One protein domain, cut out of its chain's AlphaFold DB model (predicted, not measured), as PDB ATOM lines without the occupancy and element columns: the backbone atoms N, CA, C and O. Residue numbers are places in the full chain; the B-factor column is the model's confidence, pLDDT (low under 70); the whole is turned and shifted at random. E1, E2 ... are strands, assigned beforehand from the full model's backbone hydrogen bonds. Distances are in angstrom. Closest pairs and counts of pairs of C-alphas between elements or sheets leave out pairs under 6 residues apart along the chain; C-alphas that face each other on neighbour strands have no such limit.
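Overview. This is residues 20 to 160 of the 169 residues of an uncharacterized protein of Trichomonas vaginalis (UniProt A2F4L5). What is the shape? It has little regular structure: a rod, with a small two-sheet sandwich, E1 E4 E5 E6 over E2 E3, in one half and loops 35 to 50, 68 to 109 and 126 to 160 running lengthwise in the other. What is its make-up? The 141 printed residues have no named helix and six antiparallel strands, E1 to E6 in chain order, 36 residues, all strand. It is only just compact, close to loose, with radius of gyration of the C-alphas 17.2 A and spans 63, 24 and 22 A.

Arrangement. Which strands are neighbours? Edge strand E1, residues 20 to 24, is antiparallel to E4, residues 62 to 67, with N 22 and O 64 3.0 A apart. E4, E5, residues 110 to 113, and E6, residues 121 to 125, form a meander, each strand the antiparallel neighbour of the one before; N 67 and O 111 are 2.8 A apart, N 110 and O 125 2.9 A. E2, residues 27 to 34, and E3, residues 51 to 58, form a hairpin, with N 31 and O 54 2.9 A apart. Where do the sheets meet? The closest C-alphas of E3 and E6, Val 52 and Ala 125, are 5.4 A apart.

Along the chain. Where does E1 begin? C-alpha 20 is at (-19.385, -28.650, -10.685). Where does E6 end? C-alpha 125 is at (-3.601, -28.000, -8.424). Which strands are longest? E2 measures 22.6 A, E3 22.5 A.

Size, cuts and confidence. Which links are long? E2 to E3 and E4 to E5, with 16 and 42 residues; the printed part has no cut. Where is confidence low? Of the printed residues 27 have pLDDT under 70, among them 150 to 160.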
ATOM      1  N   GLN A  20     -18.760 -27.699  -9.769       94.38
ATOM      2  CA  GLN A  20     -19.385 -28.650 -10.685       94.38
ATOM      3  C   GLN A  20     -19.415 -30.032 -10.034       94.38
ATOM      4  O   GLN A  20     -18.637 -30.315  -9.124       94.38
ATOM      5  N   THR A  21     -20.300 -30.914 -10.488       95.31
ATOM      6  CA  THR A  21     -20.363 -32.290  -9.987       95.31
ATOM      7  C   THR A  21     -20.293 -33.293 -11.122       95.31
ATOM      8  O   THR A  21     -20.745 -33.043 -12.241       95.31
ATOM      9  N   VAL A  22     -19.702 -34.446 -10.830       95.75
ATOM     10  CA  VAL A  22     -19.635 -35.574 -11.756       95.75
ATOM     11  C   VAL A  22     -19.862 -36.870 -11.001       95.75
ATOM     12  O   VAL A  22     -19.215 -37.129  -9.990       95.75
ATOM     13  N   GLU A  23     -20.769 -37.703 -11.503       96.81
ATOM     14  CA  GLU A  23     -20.911 -39.082 -11.046       96.81
ATOM     15  C   GLU A  23     -20.044 -39.995 -11.918       96.81
ATOM     16  O   GLU A  23     -20.223 -40.082 -13.136       96.81
ATOM     17  N   LEU A  24     -19.090 -40.677 -11.291       96.44
ATOM     18  CA  LEU A  24     -18.242 -41.668 -11.940       96.44
ATOM     19  C   LEU A  24     -18.706 -43.067 -11.543       96.44
ATOM     20  O   LEU A  24     -18.882 -43.360 -10.364       96.44
ATOM     21  N   LYS A  25     -18.883 -43.936 -12.537       97.12
ATOM     22  CA  LYS A  25     -19.209 -45.356 -12.345       97.12
ATOM     23  C   LYS A  25     -17.980 -46.141 -11.851       97.12
ATOM     24  O   LYS A  25     -16.866 -45.618 -11.900       97.12
ATOM     25  N   PRO A  26     -18.137 -47.408 -11.420       98.00
ATOM     26  CA  PRO A  26     -16.995 -48.271 -11.138       98.00
ATOM     27  C   PRO A  26     -16.037 -48.339 -12.334       98.00
ATOM     28  O   PRO A  26     -16.468 -48.520 -13.475       98.00
ATOM     29  N   GLY A  27     -14.738 -48.197 -12.082       97.38
ATOM     30  CA  GLY A  27     -13.737 -48.124 -13.140       97.38
ATOM     31  C   GLY A  27     -12.418 -47.487 -12.714       97.38
ATOM     32  O   GLY A  27     -12.235 -47.067 -11.572       97.38
ATOM     33  N   LYS A  28     -11.482 -47.420 -13.664       97.62
ATOM     34  CA  LYS A  28     -10.173 -46.783 -13.489       97.62
ATOM     35  C   LYS A  28     -10.144 -45.467 -14.252       97.62
ATOM     36  O   LYS A  28     -10.377 -45.459 -15.458       97.62
ATOM     37  N   TYR A  29      -9.805 -44.391 -13.558       96.81
ATOM     38  CA  TYR A  29      -9.790 -43.037 -14.100       96.81
ATOM     39  C   TYR A  29      -8.425 -42.393 -13.881       96.81
ATOM     40  O   TYR A  29      -7.819 -42.549 -12.819       96.81
ATOM     41  N   LEU A  30      -7.967 -41.657 -14.889       97.44
ATOM     42  CA  LEU A  30      -6.920 -40.654 -14.745       97.44
ATOM     43  C   LEU A  30      -7.623 -39.304 -14.621       97.44
ATOM     44  O   LEU A  30      -8.416 -38.950 -15.489       97.44
ATOM     45  N   VAL A  31      -7.368 -38.596 -13.527       96.56
ATOM     46  CA  VAL A  31      -7.870 -37.238 -13.313       96.56
ATOM     47  C   VAL A  31      -6.688 -36.299 -13.398       96.56
ATOM     48  O   VAL A  31      -5.688 -36.507 -12.711       96.56
ATOM     49  N   GLU A  32      -6.822 -35.273 -14.226       96.88
ATOM     50  CA  GLU A  32      -5.802 -34.267 -14.471       96.88
ATOM     51  C   GLU A  32      -6.353 -32.888 -14.116       96.88
ATOM     52  O   GLU A  32      -7.480 -32.540 -14.471       96.88
ATOM     53  N   LEU A  33      -5.567 -32.120 -13.370       95.31
ATOM     54  CA  LEU A  33      -5.943 -30.834 -12.809       95.31
ATOM     55  C   LEU A  33      -4.889 -29.800 -13.200       95.31
ATOM     56  O   LEU A  33      -3.692 -30.016 -12.997       95.31
ATOM     57  N   TRP A  34      -5.349 -28.651 -13.685       95.00
ATOM     58  CA  TRP A  34      -4.509 -27.493 -13.966       95.00
ATOM     59  C   TRP A  34      -4.979 -26.320 -13.121       95.00
ATOM     60  O   TRP A  34      -6.128 -25.888 -13.233       95.00
ATOM     61  N   GLY A  35      -4.094 -25.801 -12.275       92.81
ATOM     62  CA  GLY A  35      -4.304 -24.511 -11.634       92.81
ATOM     63  C   GLY A  35      -4.224 -23.396 -12.673       92.81
ATOM     64  O   GLY A  35      -3.479 -23.488 -13.655       92.81
ATOM     65  N   ALA A  36      -4.980 -22.326 -12.466       92.25
ATOM     66  CA  ALA A  36      -4.994 -21.218 -13.407       92.25
ATOM     67  C   ALA A  36      -3.712 -20.378 -13.313       92.25
ATOM     68  O   ALA A  36      -3.041 -20.341 -12.280       92.25
ATOM     69  N   SER A  37      -3.360 -19.674 -14.392       92.12
ATOM     70  CA  SER A  37      -2.307 -18.659 -14.331       92.12
ATOM     71  C   SER A  37      -2.768 -17.420 -13.568       92.12
ATOM     72  O   SER A  37      -3.958 -17.111 -13.548       92.12
ATOM     73  N   GLY A  38      -1.820 -16.673 -13.006       89.06
ATOM     74  CA  GLY A  38      -2.089 -15.297 -12.592       89.06
ATOM     75  C   GLY A  38      -2.345 -14.376 -13.787       89.06
ATOM     76  O   GLY A  38      -2.096 -14.733 -14.945       89.06
ATOM     77  N   GLY A  39      -2.811 -13.167 -13.504       87.94
ATOM     78  CA  GLY A  39      -2.937 -12.099 -14.486       87.94
ATOM     79  C   GLY A  39      -1.607 -11.400 -14.738       87.94
ATOM     80  O   GLY A  39      -0.715 -11.385 -13.882       87.94
ATOM     81  N   CYS A  40      -1.458 -10.823 -15.930       83.56
ATOM     82  CA  CYS A  40      -0.289 -10.021 -16.252       83.56
ATOM     83  C   CYS A  40      -0.534  -9.002 -17.367       83.56
ATOM     84  O   CYS A  40      -1.483  -9.141 -18.136       83.56
ATOM     85  N   ASN A  41       0.334  -7.991 -17.416       75.94
ATOM     86  CA  ASN A  41       0.470  -7.059 -18.531       75.94
ATOM     87  C   ASN A  41       1.179  -7.721 -19.735       75.94
ATOM     88  O   ASN A  41       1.549  -8.892 -19.695       75.94
ATOM     89  N   GLU A  42       1.367  -6.968 -20.820       72.88
ATOM     90  CA  GLU A  42       1.962  -7.478 -22.066       72.88
ATOM     91  C   GLU A  42       3.490  -7.647 -22.012       72.88
ATOM     92  O   GLU A  42       4.065  -8.338 -22.853       72.88
ATOM     93  N   THR A  43       4.164  -7.008 -21.054       74.19
ATOM     94  CA  THR A  43       5.632  -6.971 -20.981       74.19
ATOM     95  C   THR A  43       6.220  -8.074 -20.110       74.19
ATOM     96  O   THR A  43       7.350  -8.500 -20.339       74.19
ATOM     97  N   GLU A  44       5.460  -8.553 -19.127       81.50
ATOM     98  CA  GLU A  44       5.895  -9.544 -18.147       81.50
ATOM     99  C   GLU A  44       5.166 -10.882 -18.325       81.50
ATOM    100  O   GLU A  44       4.258 -11.039 -19.144       81.50
ATOM    101  N   ARG A  45       5.571 -11.897 -17.555       84.75
ATOM    102  CA  ARG A  45       4.907 -13.208 -17.550       84.75
ATOM    103  C   ARG A  45       4.165 -13.423 -16.245       84.75
ATOM    104  O   ARG A  45       4.728 -13.215 -15.175       84.75
ATOM    105  N   SER A  46       2.931 -13.913 -16.310       87.12
ATOM    106  CA  SER A  46       2.275 -14.449 -15.118       87.12
ATOM    107  C   SER A  46       2.871 -15.789 -14.706       87.12
ATOM    108  O   SER A  46       3.347 -16.570 -15.540       87.12
ATOM    109  N   GLY A  47       2.780 -16.072 -13.411       88.94
ATOM    110  CA  GLY A  47       3.024 -17.400 -12.887       88.94
ATOM    111  C   GLY A  47       2.008 -18.382 -13.454       88.94
ATOM    112  O   GLY A  47       0.809 -18.097 -13.527       88.94
ATOM    113  N   LYS A  48       2.485 -19.555 -13.863       92.00
ATOM    114  CA  LYS A  48       1.633 -20.675 -14.265       92.00
ATOM    115  C   LYS A  48       1.152 -21.432 -13.031       92.00
ATOM    116  O   LYS A  48       1.880 -21.531 -12.042       92.00
ATOM    117  N   GLY A  49      -0.078 -21.935 -13.094       91.44
ATOM    118  CA  GLY A  49      -0.589 -22.853 -12.085       91.44
ATOM    119  C   GLY A  49       0.065 -24.229 -12.191       91.44
ATOM    120  O   GLY A  49       0.719 -24.559 -13.183       91.44
ATOM    121  N   ALA A  50      -0.094 -25.020 -11.139       91.56
ATOM    122  CA  ALA A  50       0.452 -26.359 -11.055       91.56
ATOM    123  C   ALA A  50      -0.346 -27.328 -11.934       91.56
ATOM    124  O   ALA A  50      -1.544 -27.149 -12.157       91.56
ATOM    125  N   TYR A  51       0.323 -28.385 -12.384       93.75
ATOM    126  CA  TYR A  51      -0.316 -29.559 -12.960       93.75
ATOM    127  C   TYR A  51      -0.256 -30.696 -11.941       93.75
ATOM    128  O   TYR A  51       0.819 -31.016 -11.427       93.75
ATOM    129  N   VAL A  52      -1.408 -31.287 -11.640       93.19
ATOM    130  CA  VAL A  52      -1.538 -32.418 -10.718       93.19
ATOM    131  C   VAL A  52      -2.370 -33.492 -11.386       93.19
ATOM    132  O   VAL A  52      -3.392 -33.203 -11.999       93.19
ATOM    133  N   TRP A  53      -1.957 -34.743 -11.228       95.44
ATOM    134  CA  TRP A  53      -2.725 -35.879 -11.706       95.44
ATOM    135  C   TRP A  53      -2.840 -36.946 -10.623       95.44
ATOM    136  O   TRP A  53      -1.921 -37.155  -9.828       95.44
ATOM    137  N   ILE A  54      -3.979 -37.633 -10.605       95.94
ATOM    138  CA  ILE A  54      -4.236 -38.772  -9.722       95.94
ATOM    139  C   ILE A  54      -4.892 -39.911 -10.492       95.94
ATOM    140  O   ILE A  54      -5.537 -39.715 -11.523       95.94
ATOM    141  N   ARG A  55      -4.752 -41.125  -9.959       97.00
ATOM    142  CA  ARG A  55      -5.491 -42.295 -10.432       97.00
ATOM    143  C   ARG A  55      -6.571 -42.656  -9.429       97.00
ATOM    144  O   ARG A  55      -6.263 -42.895  -8.265       97.00
ATOM    145  N   LEU A  56      -7.808 -42.750  -9.899       95.88
ATOM    146  CA  LEU A  56      -8.933 -43.241  -9.111       95.88
ATOM    147  C   LEU A  56      -9.295 -44.647  -9.574       95.88
ATOM    148  O   LEU A  56      -9.450 -44.895 -10.768       95.88
ATOM    149  N   ASN A  57      -9.424 -45.565  -8.621       96.69
ATOM    150  CA  ASN A  57      -9.933 -46.907  -8.861       96.69
ATOM    151  C   ASN A  57     -11.224 -47.074  -8.060       96.69
ATOM    152  O   ASN A  57     -11.180 -47.213  -6.838       96.69
ATOM    153  N   LEU A  58     -12.358 -46.997  -8.748       96.81
ATOM    154  CA  LEU A  58     -13.684 -47.014  -8.148       96.81
ATOM    155  C   LEU A  58     -14.280 -48.413  -8.230       96.81
ATOM    156  O   LEU A  58     -14.355 -49.005  -9.306       96.81
ATOM    157  N   VAL A  59     -14.719 -48.921  -7.081       97.19
ATOM    158  CA  VAL A  59     -15.426 -50.207  -6.963       97.19
ATOM    159  C   VAL A  59     -16.948 -50.039  -6.970       97.19
ATOM    160  O   VAL A  59     -17.668 -50.987  -7.257       97.19
ATOM    161  N   GLU A  60     -17.427 -48.823  -6.715       97.00
ATOM    162  CA  GLU A  60     -18.833 -48.417  -6.725       97.00
ATOM    163  C   GLU A  60     -18.972 -47.040  -7.393       97.00
ATOM    164  O   GLU A  60     -17.981 -46.315  -7.536       97.00
ATOM    165  N   SER A  61     -20.185 -46.687  -7.827       97.44
ATOM    166  CA  SER A  61     -20.448 -45.347  -8.357       97.44
ATOM    167  C   SER A  61     -20.256 -44.297  -7.268       97.44
ATOM    168  O   SER A  61     -20.712 -44.485  -6.140       97.44
ATOM    169  N   LYS A  62     -19.619 -43.175  -7.605       97.31
ATOM    170  CA  LYS A  62     -19.394 -42.084  -6.658       97.31
ATOM    171  C   LYS A  62     -19.493 -40.719  -7.324       97.31
ATOM    172  O   LYS A  62     -18.974 -40.516  -8.421       97.31
ATOM    173  N   THR A  63     -20.124 -39.781  -6.624       97.56
ATOM    174  CA  THR A  63     -20.183 -38.375  -7.027       97.56
ATOM    175  C   THR A  63     -18.985 -37.619  -6.472       97.56
ATOM    176  O   THR A  63     -18.654 -37.743  -5.294       97.56
ATOM    177  N   PHE A  64     -18.354 -36.829  -7.329       97.56
ATOM    178  CA  PHE A  64     -17.261 -35.934  -6.994       97.56
ATOM    179  C   PHE A  64     -17.676 -34.490  -7.230       97.56
ATOM    180  O   PHE A  64     -18.438 -34.190  -8.153       97.56
ATOM    181  N   THR A  65     -17.121 -33.604  -6.417       96.56
ATOM    182  CA  THR A  65     -17.227 -32.159  -6.575       96.56
ATOM    183  C   THR A  65     -15.941 -31.635  -7.202       96.56
ATOM    184  O   THR A  65     -14.841 -32.006  -6.792       96.56
ATOM    185  N   LEU A  66     -16.082 -30.778  -8.206       95.56
ATOM    186  CA  LEU A  66     -14.999 -30.162  -8.952       95.56
ATOM    187  C   LEU A  66     -15.020 -28.655  -8.701       95.56
ATOM    188  O   LEU A  66     -16.022 -27.984  -8.948       95.56
ATOM    189  N   PHE A  67     -13.889 -28.121  -8.265       93.38
ATOM    190  CA  PHE A  67     -13.653 -26.691  -8.119       93.38
ATOM    191  C   PHE A  67     -12.661 -26.302  -9.204       93.38
ATOM    192  O   PHE A  67     -11.522 -26.755  -9.162       93.38
ATOM    193  N   ILE A  68     -13.084 -25.529 -10.203       93.94
ATOM    194  CA  ILE A  68     -12.232 -25.187 -11.352       93.94
ATOM    195  C   ILE A  68     -11.708 -23.760 -11.214       93.94
ATOM    196  O   ILE A  68     -12.497 -22.817 -11.198       93.94
ATOM    197  N   GLY A  69     -10.391 -23.613 -11.084       91.38
ATOM    198  CA  GLY A  69      -9.731 -22.325 -10.892       91.38
ATOM    199  C   GLY A  69      -9.749 -21.458 -12.148       91.38
ATOM    200  O   GLY A  69      -9.609 -21.947 -13.270       91.38
ATOM    201  N   GLY A  70      -9.896 -20.152 -11.948       90.25
ATOM    202  CA  GLY A  70      -9.933 -19.142 -13.006       90.25
ATOM    203  C   GLY A  70      -8.678 -18.279 -13.012       90.25
ATOM    204  O   GLY A  70      -8.013 -18.131 -11.989       90.25
ATOM    205  N   THR A  71      -8.333 -17.702 -14.164       90.00
ATOM    206  CA  THR A  71      -7.254 -16.700 -14.246       90.00
ATOM    207  C   THR A  71      -7.742 -15.350 -13.729       90.00
ATOM    208  O   THR A  71      -8.940 -15.066 -13.758       90.00
ATOM    209  N   SER A  72      -6.816 -14.493 -13.309       84.81
ATOM    210  CA  SER A  72      -7.107 -13.075 -13.083       84.81
ATOM    211  C   SER A  72      -6.712 -12.220 -14.294       84.81
ATOM    212  O   SER A  72      -6.068 -12.701 -15.233       84.81
ATOM    213  N   THR A  73      -7.048 -10.930 -14.247       83.06
ATOM    214  CA  THR A  73      -6.602  -9.911 -15.214       83.06
ATOM    215  C   THR A  73      -5.489  -9.024 -14.636       83.06
ATOM    216  O   THR A  73      -4.891  -9.353 -13.604       83.06
ATOM    217  N   PHE A  74      -5.201  -7.911 -15.318       78.94
ATOM    218  CA  PHE A  74      -4.322  -6.837 -14.867       78.94
ATOM    219  C   PHE A  74      -5.036  -5.475 -14.972       78.94
ATOM    220  O   PHE A  74      -6.014  -5.325 -15.703       78.94
ATOM    221  N   SER A  75      -4.532  -4.479 -14.248       75.56
ATOM    222  CA  SER A  75      -4.955  -3.075 -14.320       75.56
ATOM    223  C   SER A  75      -3.718  -2.187 -14.244       75.56
ATOM    224  O   SER A  75      -2.634  -2.647 -13.900       75.56
ATOM    225  N   ASN A  76      -3.876  -0.907 -14.568       70.50
ATOM    226  CA  ASN A  76      -2.795   0.076 -14.523       70.50
ATOM    227  C   ASN A  76      -2.823   0.952 -13.254       70.50
ATOM    228  O   ASN A  76      -1.808   1.557 -12.923       70.50
ATOM    229  N   ILE A  77      -3.953   1.040 -12.537       66.69
ATOM    230  CA  ILE A  77      -4.083   1.876 -11.313       66.69
ATOM    231  C   ILE A  77      -5.038   1.369 -10.233       66.69
ATOM    232  O   ILE A  77      -5.023   1.883  -9.118       66.69
ATOM    233  N   THR A  78      -5.847   0.359 -10.524       75.12
ATOM    234  CA  THR A  78      -6.733  -0.239  -9.528       75.12
ATOM    235  C   THR A  78      -6.240  -1.616  -9.125       75.12
ATOM    236  O   THR A  78      -5.686  -2.351  -9.940       75.12
ATOM    237  N   MET A  79      -6.467  -1.969  -7.861       80.31
ATOM    238  CA  MET A  79      -6.358  -3.351  -7.406       80.31
ATOM    239  C   MET A  79      -7.189  -4.261  -8.313       80.31
ATOM    240  O   MET A  79      -8.319  -3.920  -8.677       80.31
ATOM    241  N   VAL A  80      -6.628  -5.415  -8.654       83.19
ATOM    242  CA  VAL A  80      -7.286  -6.435  -9.465       83.19
ATOM    243  C   VAL A  80      -7.576  -7.637  -8.600       83.19
ATOM    244  O   VAL A  80      -6.725  -8.095  -7.839       83.19
ATOM    245  N   LYS A  81      -8.791  -8.150  -8.747       85.31
ATOM    246  CA  LYS A  81      -9.227  -9.339  -8.040       85.31
ATOM    247  C   LYS A  81      -8.500 -10.576  -8.539       85.31
ATOM    248  O   LYS A  81      -8.255 -10.709  -9.739       85.31
ATOM    249  N   GLY A  82      -8.147 -11.457  -7.610       83.81
ATOM    250  CA  GLY A  82      -7.605 -12.765  -7.935       83.81
ATOM    251  C   GLY A  82      -8.571 -13.594  -8.780       83.81
ATOM    252  O   GLY A  82      -9.766 -13.310  -8.892       83.81
ATOM    253  N   GLY A  83      -8.031 -14.627  -9.411       87.69
ATOM    254  CA  GLY A  83      -8.812 -15.650 -10.079       87.69
ATOM    255  C   GLY A  83      -9.682 -16.417  -9.086       87.69
ATOM    256  O   GLY A  83      -9.335 -16.559  -7.914       87.69
ATOM    257  N   CYS A  84     -10.822 -16.920  -9.550       88.00
ATOM    258  CA  CYS A  84     -11.773 -17.627  -8.695       88.00
ATOM    259  C   CYS A  84     -11.167 -18.891  -8.059       88.00
ATOM    260  O   CYS A  84     -10.256 -19.497  -8.619       88.00
ATOM    261  N   ASN A  85     -11.730 -19.350  -6.945       86.94
ATOM    262  CA  ASN A  85     -11.255 -20.474  -6.131       86.94
ATOM    263  C   ASN A  85      -9.893 -20.200  -5.484       86.94
ATOM    264  O   ASN A  85      -8.964 -21.020  -5.545       86.94
ATOM    265  N   GLY A  86      -9.803 -19.026  -4.857       80.38
ATOM    266  CA  GLY A  86      -8.692 -18.657  -3.988       80.38
ATOM    267  C   GLY A  86      -7.459 -18.125  -4.713       80.38
ATOM    268  O   GLY A  86      -6.350 -18.407  -4.279       80.38
ATOM    269  N   GLY A  87      -7.599 -17.382  -5.811       84.19
ATOM    270  CA  GLY A  87      -6.517 -16.527  -6.305       84.19
ATOM    271  C   GLY A  87      -6.374 -15.278  -5.428       84.19
ATOM    272  O   GLY A  87      -7.374 -14.699  -5.009       84.19
ATOM    273  N   GLY A  88      -5.145 -14.847  -5.132       81.31
ATOM    274  CA  GLY A  88      -4.909 -13.638  -4.341       81.31
ATOM    275  C   GLY A  88      -5.117 -12.359  -5.151       81.31
ATOM    276  O   GLY A  88      -4.772 -12.299  -6.332       81.31
ATOM    277  N   ASP A  89      -5.644 -11.316  -4.516       85.06
ATOM    278  CA  ASP A  89      -5.751  -9.995  -5.134       85.06
ATOM    279  C   ASP A  89      -4.361  -9.400  -5.398       85.06
ATOM    280  O   ASP A  89      -3.379  -9.709  -4.716       85.06
ATOM    281  N   SER A  90      -4.270  -8.537  -6.407       79.44
ATOM    282  CA  SER A  90      -3.059  -7.755  -6.626       79.44
ATOM    283  C   SER A  90      -2.925  -6.625  -5.607       79.44
ATOM    284  O   SER A  90      -3.877  -6.238  -4.932       79.44
ATOM    285  N   PHE A  91      -1.732  -6.046  -5.507       74.81
ATOM    286  CA  PHE A  91      -1.550  -4.817  -4.747       74.81
ATOM    287  C   PHE A  91      -2.140  -3.608  -5.497       74.81
ATOM    288  O   PHE A  91      -1.990  -3.470  -6.715       74.81
ATOM    289  N   GLN A  92      -2.767  -2.682  -4.763       73.31
ATOM    290  CA  GLN A  92      -3.183  -1.396  -5.323       73.31
ATOM    291  C   GLN A  92      -1.959  -0.498  -5.552       73.31
ATOM    292  O   GLN A  92      -1.432   0.103  -4.618       73.31
ATOM    293  N   GLY A  93      -1.514  -0.374  -6.800       67.81
ATOM    294  CA  GLY A  93      -0.452   0.571  -7.147       67.81
ATOM    295  C   GLY A  93      -0.961   1.979  -7.461       67.81
ATOM    296  O   GLY A  93      -2.154   2.261  -7.478       67.81
ATOM    297  N   ASN A  94      -0.012   2.875  -7.725       68.25
ATOM    298  CA  ASN A  94      -0.240   4.256  -8.151       68.25
ATOM    299  C   ASN A  94       0.572   4.537  -9.423       68.25
ATOM    300  O   ASN A  94       1.534   3.821  -9.712       68.25
ATOM    301  N   TYR A  95       0.251   5.611 -10.146       69.19
ATOM    302  CA  TYR A  95       1.146   6.119 -11.186       69.19
ATOM    303  C   TYR A  95       2.368   6.787 -10.557       69.19
ATOM    304  O   TYR A  95       2.241   7.697  -9.737       69.19
ATOM    305  N   LYS A  96       3.564   6.387 -10.990       65.56
ATOM    306  CA  LYS A  96       4.803   7.099 -10.674       65.56
ATOM    307  C   LYS A  96       5.591   7.315 -11.955       65.56
ATOM    308  O   LYS A  96       5.883   6.361 -12.668       65.56
ATOM    309  N   ASN A  97       5.919   8.571 -12.256       71.25
ATOM    310  CA  ASN A  97       6.664   8.961 -13.462       71.25
ATOM    311  C   ASN A  97       6.054   8.399 -14.766       71.25
ATOM    312  O   ASN A  97       6.777   7.924 -15.636       71.25
ATOM    313  N   GLY A  98       4.720   8.393 -14.878       64.00
ATOM    314  CA  GLY A  98       4.013   7.870 -16.057       64.00
ATOM    315  C   GLY A  98       3.955   6.341 -16.165       64.00
ATOM    316  O   GLY A  98       3.440   5.836 -17.156       64.00
ATOM    317  N   ARG A  99       4.442   5.594 -15.162       62.19
ATOM    318  CA  ARG A  99       4.369   4.126 -15.112       62.19
ATOM    319  C   ARG A  99       3.396   3.656 -14.039       62.19
ATOM    320  O   ARG A  99       3.424   4.140 -12.905       62.19
ATOM    321  N   ALA A 100       2.544   2.710 -14.421       64.12
ATOM    322  CA  ALA A 100       1.688   1.959 -13.517       64.12
ATOM    323  C   ALA A 100       2.549   1.079 -12.603       64.12
ATOM    324  O   ALA A 100       3.338   0.274 -13.087       64.12
ATOM    325  N   LEU A 101       2.395   1.215 -11.284       67.25
ATOM    326  CA  LEU A 101       3.071   0.355 -10.305       67.25
ATOM    327  C   LEU A 101       2.223  -0.872  -9.925       67.25
ATOM    328  O   LEU A 101       2.246  -1.277  -8.767       67.25
ATOM    329  N   ILE A 102       1.422  -1.400 -10.854       63.97
ATOM    330  CA  ILE A 102       0.409  -2.430 -10.565       63.97
ATOM    331  C   ILE A 102       0.843  -3.831 -10.973       63.97
ATOM    332  O   ILE A 102       1.532  -4.015 -11.976       63.97
ATOM    333  N   ALA A 103       0.355  -4.794 -10.190       73.19
ATOM    334  CA  ALA A 103       0.380  -6.222 -10.445       73.19
ATOM    335  C   ALA A 103      -0.935  -6.784 -11.008       73.19
ATOM    336  O   ALA A 103      -2.027  -6.274 -10.746       73.19
ATOM    337  N   GLY A 104      -0.838  -7.921 -11.695       83.25
ATOM    338  CA  GLY A 104      -1.980  -8.812 -11.892       83.25
ATOM    339  C   GLY A 104      -2.317  -9.594 -10.619       83.25
ATOM    340  O   GLY A 104      -1.471  -9.763  -9.743       83.25
ATOM    341  N   GLY A 105      -3.558 -10.059 -10.494       85.69
ATOM    342  CA  GLY A 105      -3.951 -10.989  -9.426       85.69
ATOM    343  C   GLY A 105      -3.323 -12.384  -9.590       85.69
ATOM    344  O   GLY A 105      -2.797 -12.744 -10.647       85.69
ATOM    345  N   GLY A 106      -3.364 -13.190  -8.534       87.25
ATOM    346  CA  GLY A 106      -3.037 -14.613  -8.582       87.25
ATOM    347  C   GLY A 106      -4.145 -15.427  -9.251       87.25
ATOM    348  O   GLY A 106      -5.310 -15.045  -9.229       87.25
ATOM    349  N   GLY A 107      -3.787 -16.556  -9.850       89.81
ATOM    350  CA  GLY A 107      -4.716 -17.521 -10.422       89.81
ATOM    351  C   GLY A 107      -5.354 -18.409  -9.358       89.81
ATOM    352  O   GLY A 107      -4.793 -18.633  -8.286       89.81
ATOM    353  N   GLY A 108      -6.523 -18.939  -9.694       89.94
ATOM    354  CA  GLY A 108      -7.295 -19.875  -8.894       89.94
ATOM    355  C   GLY A 108      -6.746 -21.295  -8.825       89.94
ATOM    356  O   GLY A 108      -6.107 -21.776  -9.769       89.94
ATOM    357  N   SER A 109      -7.069 -21.998  -7.741       91.25
ATOM    358  CA  SER A 109      -6.797 -23.432  -7.607       91.25
ATOM    359  C   SER A 109      -7.866 -24.293  -8.289       91.25
ATOM    360  O   SER A 109      -9.048 -23.944  -8.302       91.25
ATOM    361  N   THR A 110      -7.449 -25.439  -8.829       93.81
ATOM    362  CA  THR A 110      -8.351 -26.462  -9.373       93.81
ATOM    363  C   THR A 110      -8.271 -27.719  -8.520       93.81
ATOM    364  O   THR A 110      -7.183 -28.247  -8.305       93.81
ATOM    365  N   SER A 111      -9.399 -28.228  -8.038       94.38
ATOM    366  CA  SER A 111      -9.427 -29.413  -7.181       94.38
ATOM    367  C   SER A 111     -10.622 -30.312  -7.426       94.38
ATOM    368  O   SER A 111     -11.678 -29.872  -7.873       94.38
ATOM    369  N   ILE A 112     -10.450 -31.574  -7.054       96.31
ATOM    370  CA  ILE A 112     -11.514 -32.568  -6.960       96.31
ATOM    371  C   ILE A 112     -11.660 -32.988  -5.496       96.31
ATOM    372  O   ILE A 112     -10.663 -33.152  -4.786       96.31
ATOM    373  N   GLY A 113     -12.898 -33.151  -5.039       96.00
ATOM    374  CA  GLY A 113     -13.228 -33.553  -3.677       96.00
ATOM    375  C   GLY A 113     -14.455 -34.452  -3.608       96.00
ATOM    376  O   GLY A 113     -15.160 -34.656  -4.598       96.00
ATOM    377  N   LEU A 114     -14.687 -35.021  -2.428       95.62
ATOM    378  CA  LEU A 114     -15.851 -35.871  -2.151       95.62
ATOM    379  C   LEU A 114     -17.097 -35.068  -1.758       95.62
ATOM    380  O   LEU A 114     -18.201 -35.605  -1.771       95.62
ATOM    381  N   SER A 115     -16.917 -33.802  -1.391       94.50
ATOM    382  CA  SER A 115     -17.988 -32.901  -0.987       94.50
ATOM    383  C   SER A 115     -17.597 -31.443  -1.259       94.50
ATOM    384  O   SER A 115     -16.583 -31.160  -1.902       94.50
ATOM    385  N   LEU A 116     -18.409 -30.514  -0.750       90.88
ATOM    386  CA  LEU A 116     -18.133 -29.081  -0.788       90.88
ATOM    387  C   LEU A 116     -17.087 -28.624   0.250       90.88
ATOM    388  O   LEU A 116     -16.697 -27.461   0.223       90.88
ATOM    389  N   PHE A 117     -16.650 -29.493   1.166       89.94
ATOM    390  CA  PHE A 117     -15.702 -29.133   2.222       89.94
ATOM    391  C   PHE A 117     -14.248 -29.227   1.752       89.94
ATOM    392  O   PHE A 117     -13.848 -30.191   1.098       89.94
ATOM    393  N   ASP A 118     -13.418 -28.271   2.176       83.88
ATOM    394  CA  ASP A 118     -11.989 -28.263   1.844       83.88
ATOM    395  C   ASP A 118     -11.232 -29.477   2.398       83.88
ATOM    396  O   ASP A 118     -10.305 -29.963   1.750       83.88
ATOM    397  N   SER A 119     -11.666 -30.023   3.540       89.25
ATOM    398  CA  SER A 119     -11.110 -31.252   4.128       89.25
ATOM    399  C   SER A 119     -11.300 -32.490   3.253       89.25
ATOM    400  O   SER A 119     -10.578 -33.471   3.418       89.25
ATOM    401  N   ASP A 120     -12.261 -32.449   2.330       93.25
ATOM    402  CA  ASP A 120     -12.656 -33.590   1.507       93.25
ATOM    403  C   ASP A 120     -12.032 -33.531   0.107       93.25
ATOM    404  O   ASP A 120     -12.328 -34.373  -0.753       93.25
ATOM    405  N   ARG A 121     -11.169 -32.537  -0.146       92.00
ATOM    406  CA  ARG A 121     -10.373 -32.443  -1.370       92.00
ATOM    407  C   ARG A 121      -9.356 -33.582  -1.396       92.00
ATOM    408  O   ARG A 121      -8.554 -33.750  -0.486       92.00
ATOM    409  N   ILE A 122      -9.368 -34.349  -2.480       94.31
ATOM    410  CA  ILE A 122      -8.465 -35.494  -2.675       94.31
ATOM    411  C   ILE A 122      -7.244 -35.132  -3.527       94.31
ATOM    412  O   ILE A 122      -6.222 -35.808  -3.459       94.31
ATOM    413  N   ALA A 123      -7.341 -34.070  -4.331       93.75
ATOM    414  CA  ALA A 123      -6.225 -33.504  -5.077       93.75
ATOM    415  C   ALA A 123      -6.481 -32.030  -5.404       93.75
ATOM    416  O   ALA A 123      -7.611 -31.643  -5.711       93.75
ATOM    417  N   VAL A 124      -5.413 -31.227  -5.366       92.56
ATOM    418  CA  VAL A 124      -5.450 -29.779  -5.600       92.56
ATOM    419  C   VAL A 124      -4.270 -29.369  -6.477       92.56
ATOM    420  O   VAL A 124      -3.119 -29.616  -6.130       92.56
ATOM    421  N   ALA A 125      -4.558 -28.710  -7.593       92.75
ATOM    422  CA  ALA A 125      -3.601 -28.000  -8.424       92.75
ATOM    423  C   ALA A 125      -3.642 -26.503  -8.085       92.75
ATOM    424  O   ALA A 125      -4.632 -25.815  -8.341       92.75
ATOM    425  N   ALA A 126      -2.567 -26.007  -7.477       91.31
ATOM    426  CA  ALA A 126      -2.444 -24.632  -7.005       91.31
ATOM    427  C   ALA A 126      -2.357 -23.614  -8.165       91.31
ATOM    428  O   ALA A 126      -1.813 -23.922  -9.226       91.31
ATOM    429  N   GLY A 127      -2.873 -22.396  -7.971       90.62
ATOM    430  CA  GLY A 127      -2.855 -21.329  -8.980       90.62
ATOM    431  C   GLY A 127      -1.555 -20.512  -9.009       90.62
ATOM    432  O   GLY A 127      -0.840 -20.395  -8.015       90.62
ATOM    433  N   GLY A 128      -1.197 -19.963 -10.167       89.62
ATOM    434  CA  GLY A 128       0.033 -19.187 -10.345       89.62
ATOM    435  C   GLY A 128      -0.045 -17.775  -9.762       89.62
ATOM    436  O   GLY A 128      -1.122 -17.209  -9.617       89.62
ATOM    437  N   GLY A 129       1.097 -17.173  -9.444       86.50
ATOM    438  CA  GLY A 129       1.171 -15.788  -8.981       86.50
ATOM    439  C   GLY A 129       0.930 -14.782 -10.105       86.50
ATOM    440  O   GLY A 129       1.287 -15.021 -11.263       86.50
ATOM    441  N   GLY A 130       0.353 -13.633  -9.770       85.50
ATOM    442  CA  GLY A 130       0.271 -12.501 -10.690       85.50
ATOM    443  C   GLY A 130       1.638 -11.859 -10.911       85.50
ATOM    444  O   GLY A 130       2.509 -11.925 -10.041       85.50
ATOM    445  N   CYS A 131       1.852 -11.263 -12.084       80.69
ATOM    446  CA  CYS A 131       3.074 -10.493 -12.318       80.69
ATOM    447  C   CYS A 131       2.995  -9.124 -11.647       80.69
ATOM    448  O   CYS A 131       1.897  -8.626 -11.419       80.69
ATOM    449  N   GLY A 132       4.147  -8.539 -11.337       74.44
ATOM    450  CA  GLY A 132       4.272  -7.156 -10.898       74.44
ATOM    451  C   GLY A 132       4.588  -6.198 -12.039       74.44
ATOM    452  O   GLY A 132       4.724  -6.592 -13.195       74.44
ATOM    453  N   CYS A 133       4.736  -4.919 -11.703       70.88
ATOM    454  CA  CYS A 133       4.993  -3.863 -12.691       70.88
ATOM    455  C   CYS A 133       6.274  -4.068 -13.520       70.88
ATOM    456  O   CYS A 133       6.266  -3.788 -14.714       70.88
ATOM    457  N   ASP A 134       7.339  -4.576 -12.893       72.75
ATOM    458  CA  ASP A 134       8.664  -4.775 -13.503       72.75
ATOM    459  C   ASP A 134       9.176  -6.209 -13.268       72.75
ATOM    460  O   ASP A 134      10.370  -6.439 -13.041       72.75
ATOM    461  N   GLY A 135       8.258  -7.169 -13.159       76.31
ATOM    462  CA  GLY A 135       8.615  -8.497 -12.695       76.31
ATOM    463  C   GLY A 135       7.562  -9.551 -12.972       76.31
ATOM    464  O   GLY A 135       6.370  -9.339 -12.783       76.31
ATOM    465  N   SER A 136       8.017 -10.724 -13.383       83.75
ATOM    466  CA  SER A 136       7.167 -11.867 -13.673       83.75
ATOM    467  C   SER A 136       6.608 -12.486 -12.391       83.75
ATOM    468  O   SER A 136       7.255 -12.472 -11.345       83.75
ATOM    469  N   GLY A 137       5.409 -13.057 -12.476       82.75
ATOM    470  CA  GLY A 137       4.752 -13.748 -11.372       82.75
ATOM    471  C   GLY A 137       5.384 -15.107 -11.081       82.75
ATOM    472  O   GLY A 137       5.894 -15.787 -11.973       82.75
ATOM    473  N   GLY A 138       5.345 -15.512  -9.816       84.62
ATOM    474  CA  GLY A 138       5.869 -16.792  -9.366       84.62
ATOM    475  C   GLY A 138       5.003 -17.972  -9.801       84.62
ATOM    476  O   GLY A 138       3.780 -17.943  -9.670       84.62
ATOM    477  N   ASN A 139       5.619 -19.037 -10.312       85.00
ATOM    478  CA  ASN A 139       4.888 -20.263 -10.641       85.00
ATOM    479  C   ASN A 139       4.377 -20.947  -9.370       85.00
ATOM    480  O   ASN A 139       5.079 -20.997  -8.357       85.00
ATOM    481  N   ALA A 140       3.170 -21.503  -9.447       79.38
ATOM    482  CA  ALA A 140       2.616 -22.307  -8.371       79.38
ATOM    483  C   ALA A 140       3.460 -23.562  -8.145       79.38
ATOM    484  O   ALA A 140       4.061 -24.104  -9.077       79.38
ATOM    485  N   GLY A 141       3.458 -24.055  -6.915       62.97
ATOM    486  CA  GLY A 141       4.075 -25.329  -6.580       62.97
ATOM    487  C   GLY A 141       3.221 -26.128  -5.610       62.97
ATOM    488  O   GLY A 141       2.188 -25.662  -5.138       62.97
ATOM    489  N   GLY A 142       3.654 -27.359  -5.334       62.62
ATOM    490  CA  GLY A 142       3.069 -28.175  -4.274       62.62
ATOM    491  C   GLY A 142       3.437 -27.594  -2.909       62.62
ATOM    492  O   GLY A 142       2.798 -26.678  -2.410       62.62
ATOM    493  N   LEU A 143       4.487 -28.125  -2.277       60.53
ATOM    494  CA  LEU A 143       4.891 -27.702  -0.924       60.53
ATOM    495  C   LEU A 143       5.410 -26.259  -0.873       60.53
ATOM    496  O   LEU A 143       5.218 -25.569   0.119       60.53
ATOM    497  N   VAL A 144       6.040 -25.796  -1.951       64.31
ATOM    498  CA  VAL A 144       6.606 -24.450  -2.051       64.31
ATOM    499  C   VAL A 144       6.269 -23.888  -3.427       64.31
ATOM    500  O   VAL A 144       6.570 -24.523  -4.437       64.31
ATOM    501  N   GLY A 145       5.639 -22.714  -3.461       69.00
ATOM    502  CA  GLY A 145       5.470 -21.906  -4.669       69.00
ATOM    503  C   GLY A 145       6.732 -21.089  -4.938       69.00
ATOM    504  O   GLY A 145       7.460 -20.740  -4.008       69.00
ATOM    505  N   PHE A 146       7.018 -20.794  -6.203       71.62
ATOM    506  CA  PHE A 146       8.180 -19.982  -6.552       71.62
ATOM    507  C   PHE A 146       7.896 -18.498  -6.330       71.62
ATOM    508  O   PHE A 146       6.781 -18.023  -6.546       71.62
ATOM    509  N   ASP A 147       8.931 -17.751  -5.958       75.94
ATOM    510  CA  ASP A 147       8.897 -16.296  -6.023       75.94
ATOM    511  C   ASP A 147       9.026 -15.830  -7.480       75.94
ATOM    512  O   ASP A 147       9.808 -16.373  -8.266       75.94
ATOM    513  N   GLY A 148       8.287 -14.782  -7.823       65.81
ATOM    514  CA  GLY A 148       8.432 -14.039  -9.064       65.81
ATOM    515  C   GLY A 148       9.717 -13.211  -9.127       65.81
ATOM    516  O   GLY A 148      10.509 -13.147  -8.178       65.81
ATOM    517  N   THR A 149       9.940 -12.542 -10.255       73.00
ATOM    518  CA  THR A 149      11.064 -11.611 -10.417       73.00
ATOM    519  C   THR A 149      10.653 -10.199 -10.006       73.00
ATOM    520  O   THR A 149       9.472  -9.874  -9.973       73.00
ATOM    521  N   SER A 150      11.624  -9.371  -9.611       68.56
ATOM    522  CA  SER A 150      11.419  -7.945  -9.336       68.56
ATOM    523  C   SER A 150      12.757  -7.230  -9.200       68.56
ATOM    524  O   SER A 150      13.722  -7.814  -8.701       68.56
ATOM    525  N   THR A 151      12.802  -5.952  -9.577       64.38
ATOM    526  CA  THR A 151      13.944  -5.055  -9.326       64.38
ATOM    527  C   THR A 151      14.086  -4.682  -7.845       64.38
ATOM    528  O   THR A 151      15.157  -4.258  -7.413       64.38
ATOM    529  N   LEU A 152      13.035  -4.887  -7.042       58.47
ATOM    530  CA  LEU A 152      13.027  -4.696  -5.593       58.47
ATOM    531  C   LEU A 152      12.632  -6.010  -4.911       58.47
ATOM    532  O   LEU A 152      11.534  -6.519  -5.112       58.47
ATOM    533  N   ALA A 153      13.503  -6.551  -4.054       53.03
ATOM    534  CA  ALA A 153      13.287  -7.853  -3.410       53.03
ATOM    535  C   ALA A 153      11.976  -7.947  -2.593       53.03
ATOM    536  O   ALA A 153      11.449  -9.041  -2.422       53.03
ATOM    537  N   SER A 154      11.430  -6.814  -2.138       56.84
ATOM    538  CA  SER A 154      10.161  -6.712  -1.408       56.84
ATOM    539  C   SER A 154       8.903  -6.702  -2.290       56.84
ATOM    540  O   SER A 154       7.801  -6.641  -1.753       56.84
ATOM    541  N   LYS A 155       9.040  -6.762  -3.624       62.78
ATOM    542  CA  LYS A 155       7.933  -6.696  -4.594       62.78
ATOM    543  C   LYS A 155       7.957  -7.859  -5.589       62.78
ATOM    544  O   LYS A 155       7.926  -7.634  -6.795       62.78
ATOM    545  N   LYS A 156       8.025  -9.101  -5.100       65.62
ATOM    546  CA  LYS A 156       7.924 -10.315  -5.938       65.62
ATOM    547  C   LYS A 156       6.549 -10.981  -5.837       65.62
ATOM    548  O   LYS A 156       6.110 -11.287  -4.730       65.62
ATOM    549  N   GLY A 157       5.890 -11.206  -6.975       65.00
ATOM    550  CA  GLY A 157       4.611 -11.922  -7.007       65.00
ATOM    551  C   GLY A 157       4.869 -13.391  -6.721       65.00
ATOM    552  O   GLY A 157       5.705 -13.987  -7.392       65.00
ATOM    553  N   ARG A 158       4.227 -13.985  -5.717       69.94
ATOM    554  CA  ARG A 158       4.496 -15.377  -5.323       69.94
ATOM    555  C   ARG A 158       3.487 -16.318  -5.952       69.94
ATOM    556  O   ARG A 158       2.305 -15.994  -6.027       69.94
ATOM    557  N   GLY A 159       3.944 -17.491  -6.375       64.81
ATOM    558  CA  GLY A 159       3.051 -18.590  -6.725       64.81
ATOM    559  C   GLY A 159       2.344 -19.151  -5.496       64.81
ATOM    560  O   GLY A 159       2.886 -19.086  -4.392       64.81
ATOM    561  N   ALA A 160       1.150 -19.714  -5.689       69.81
ATOM    562  CA  ALA A 160       0.458 -20.415  -4.614       69.81
ATOM    563  C   ALA A 160       1.246 -21.652  -4.161       69.81
ATOM    564  O   ALA A 160       2.028 -22.237  -4.924       69.81
TER     565      ALA A 160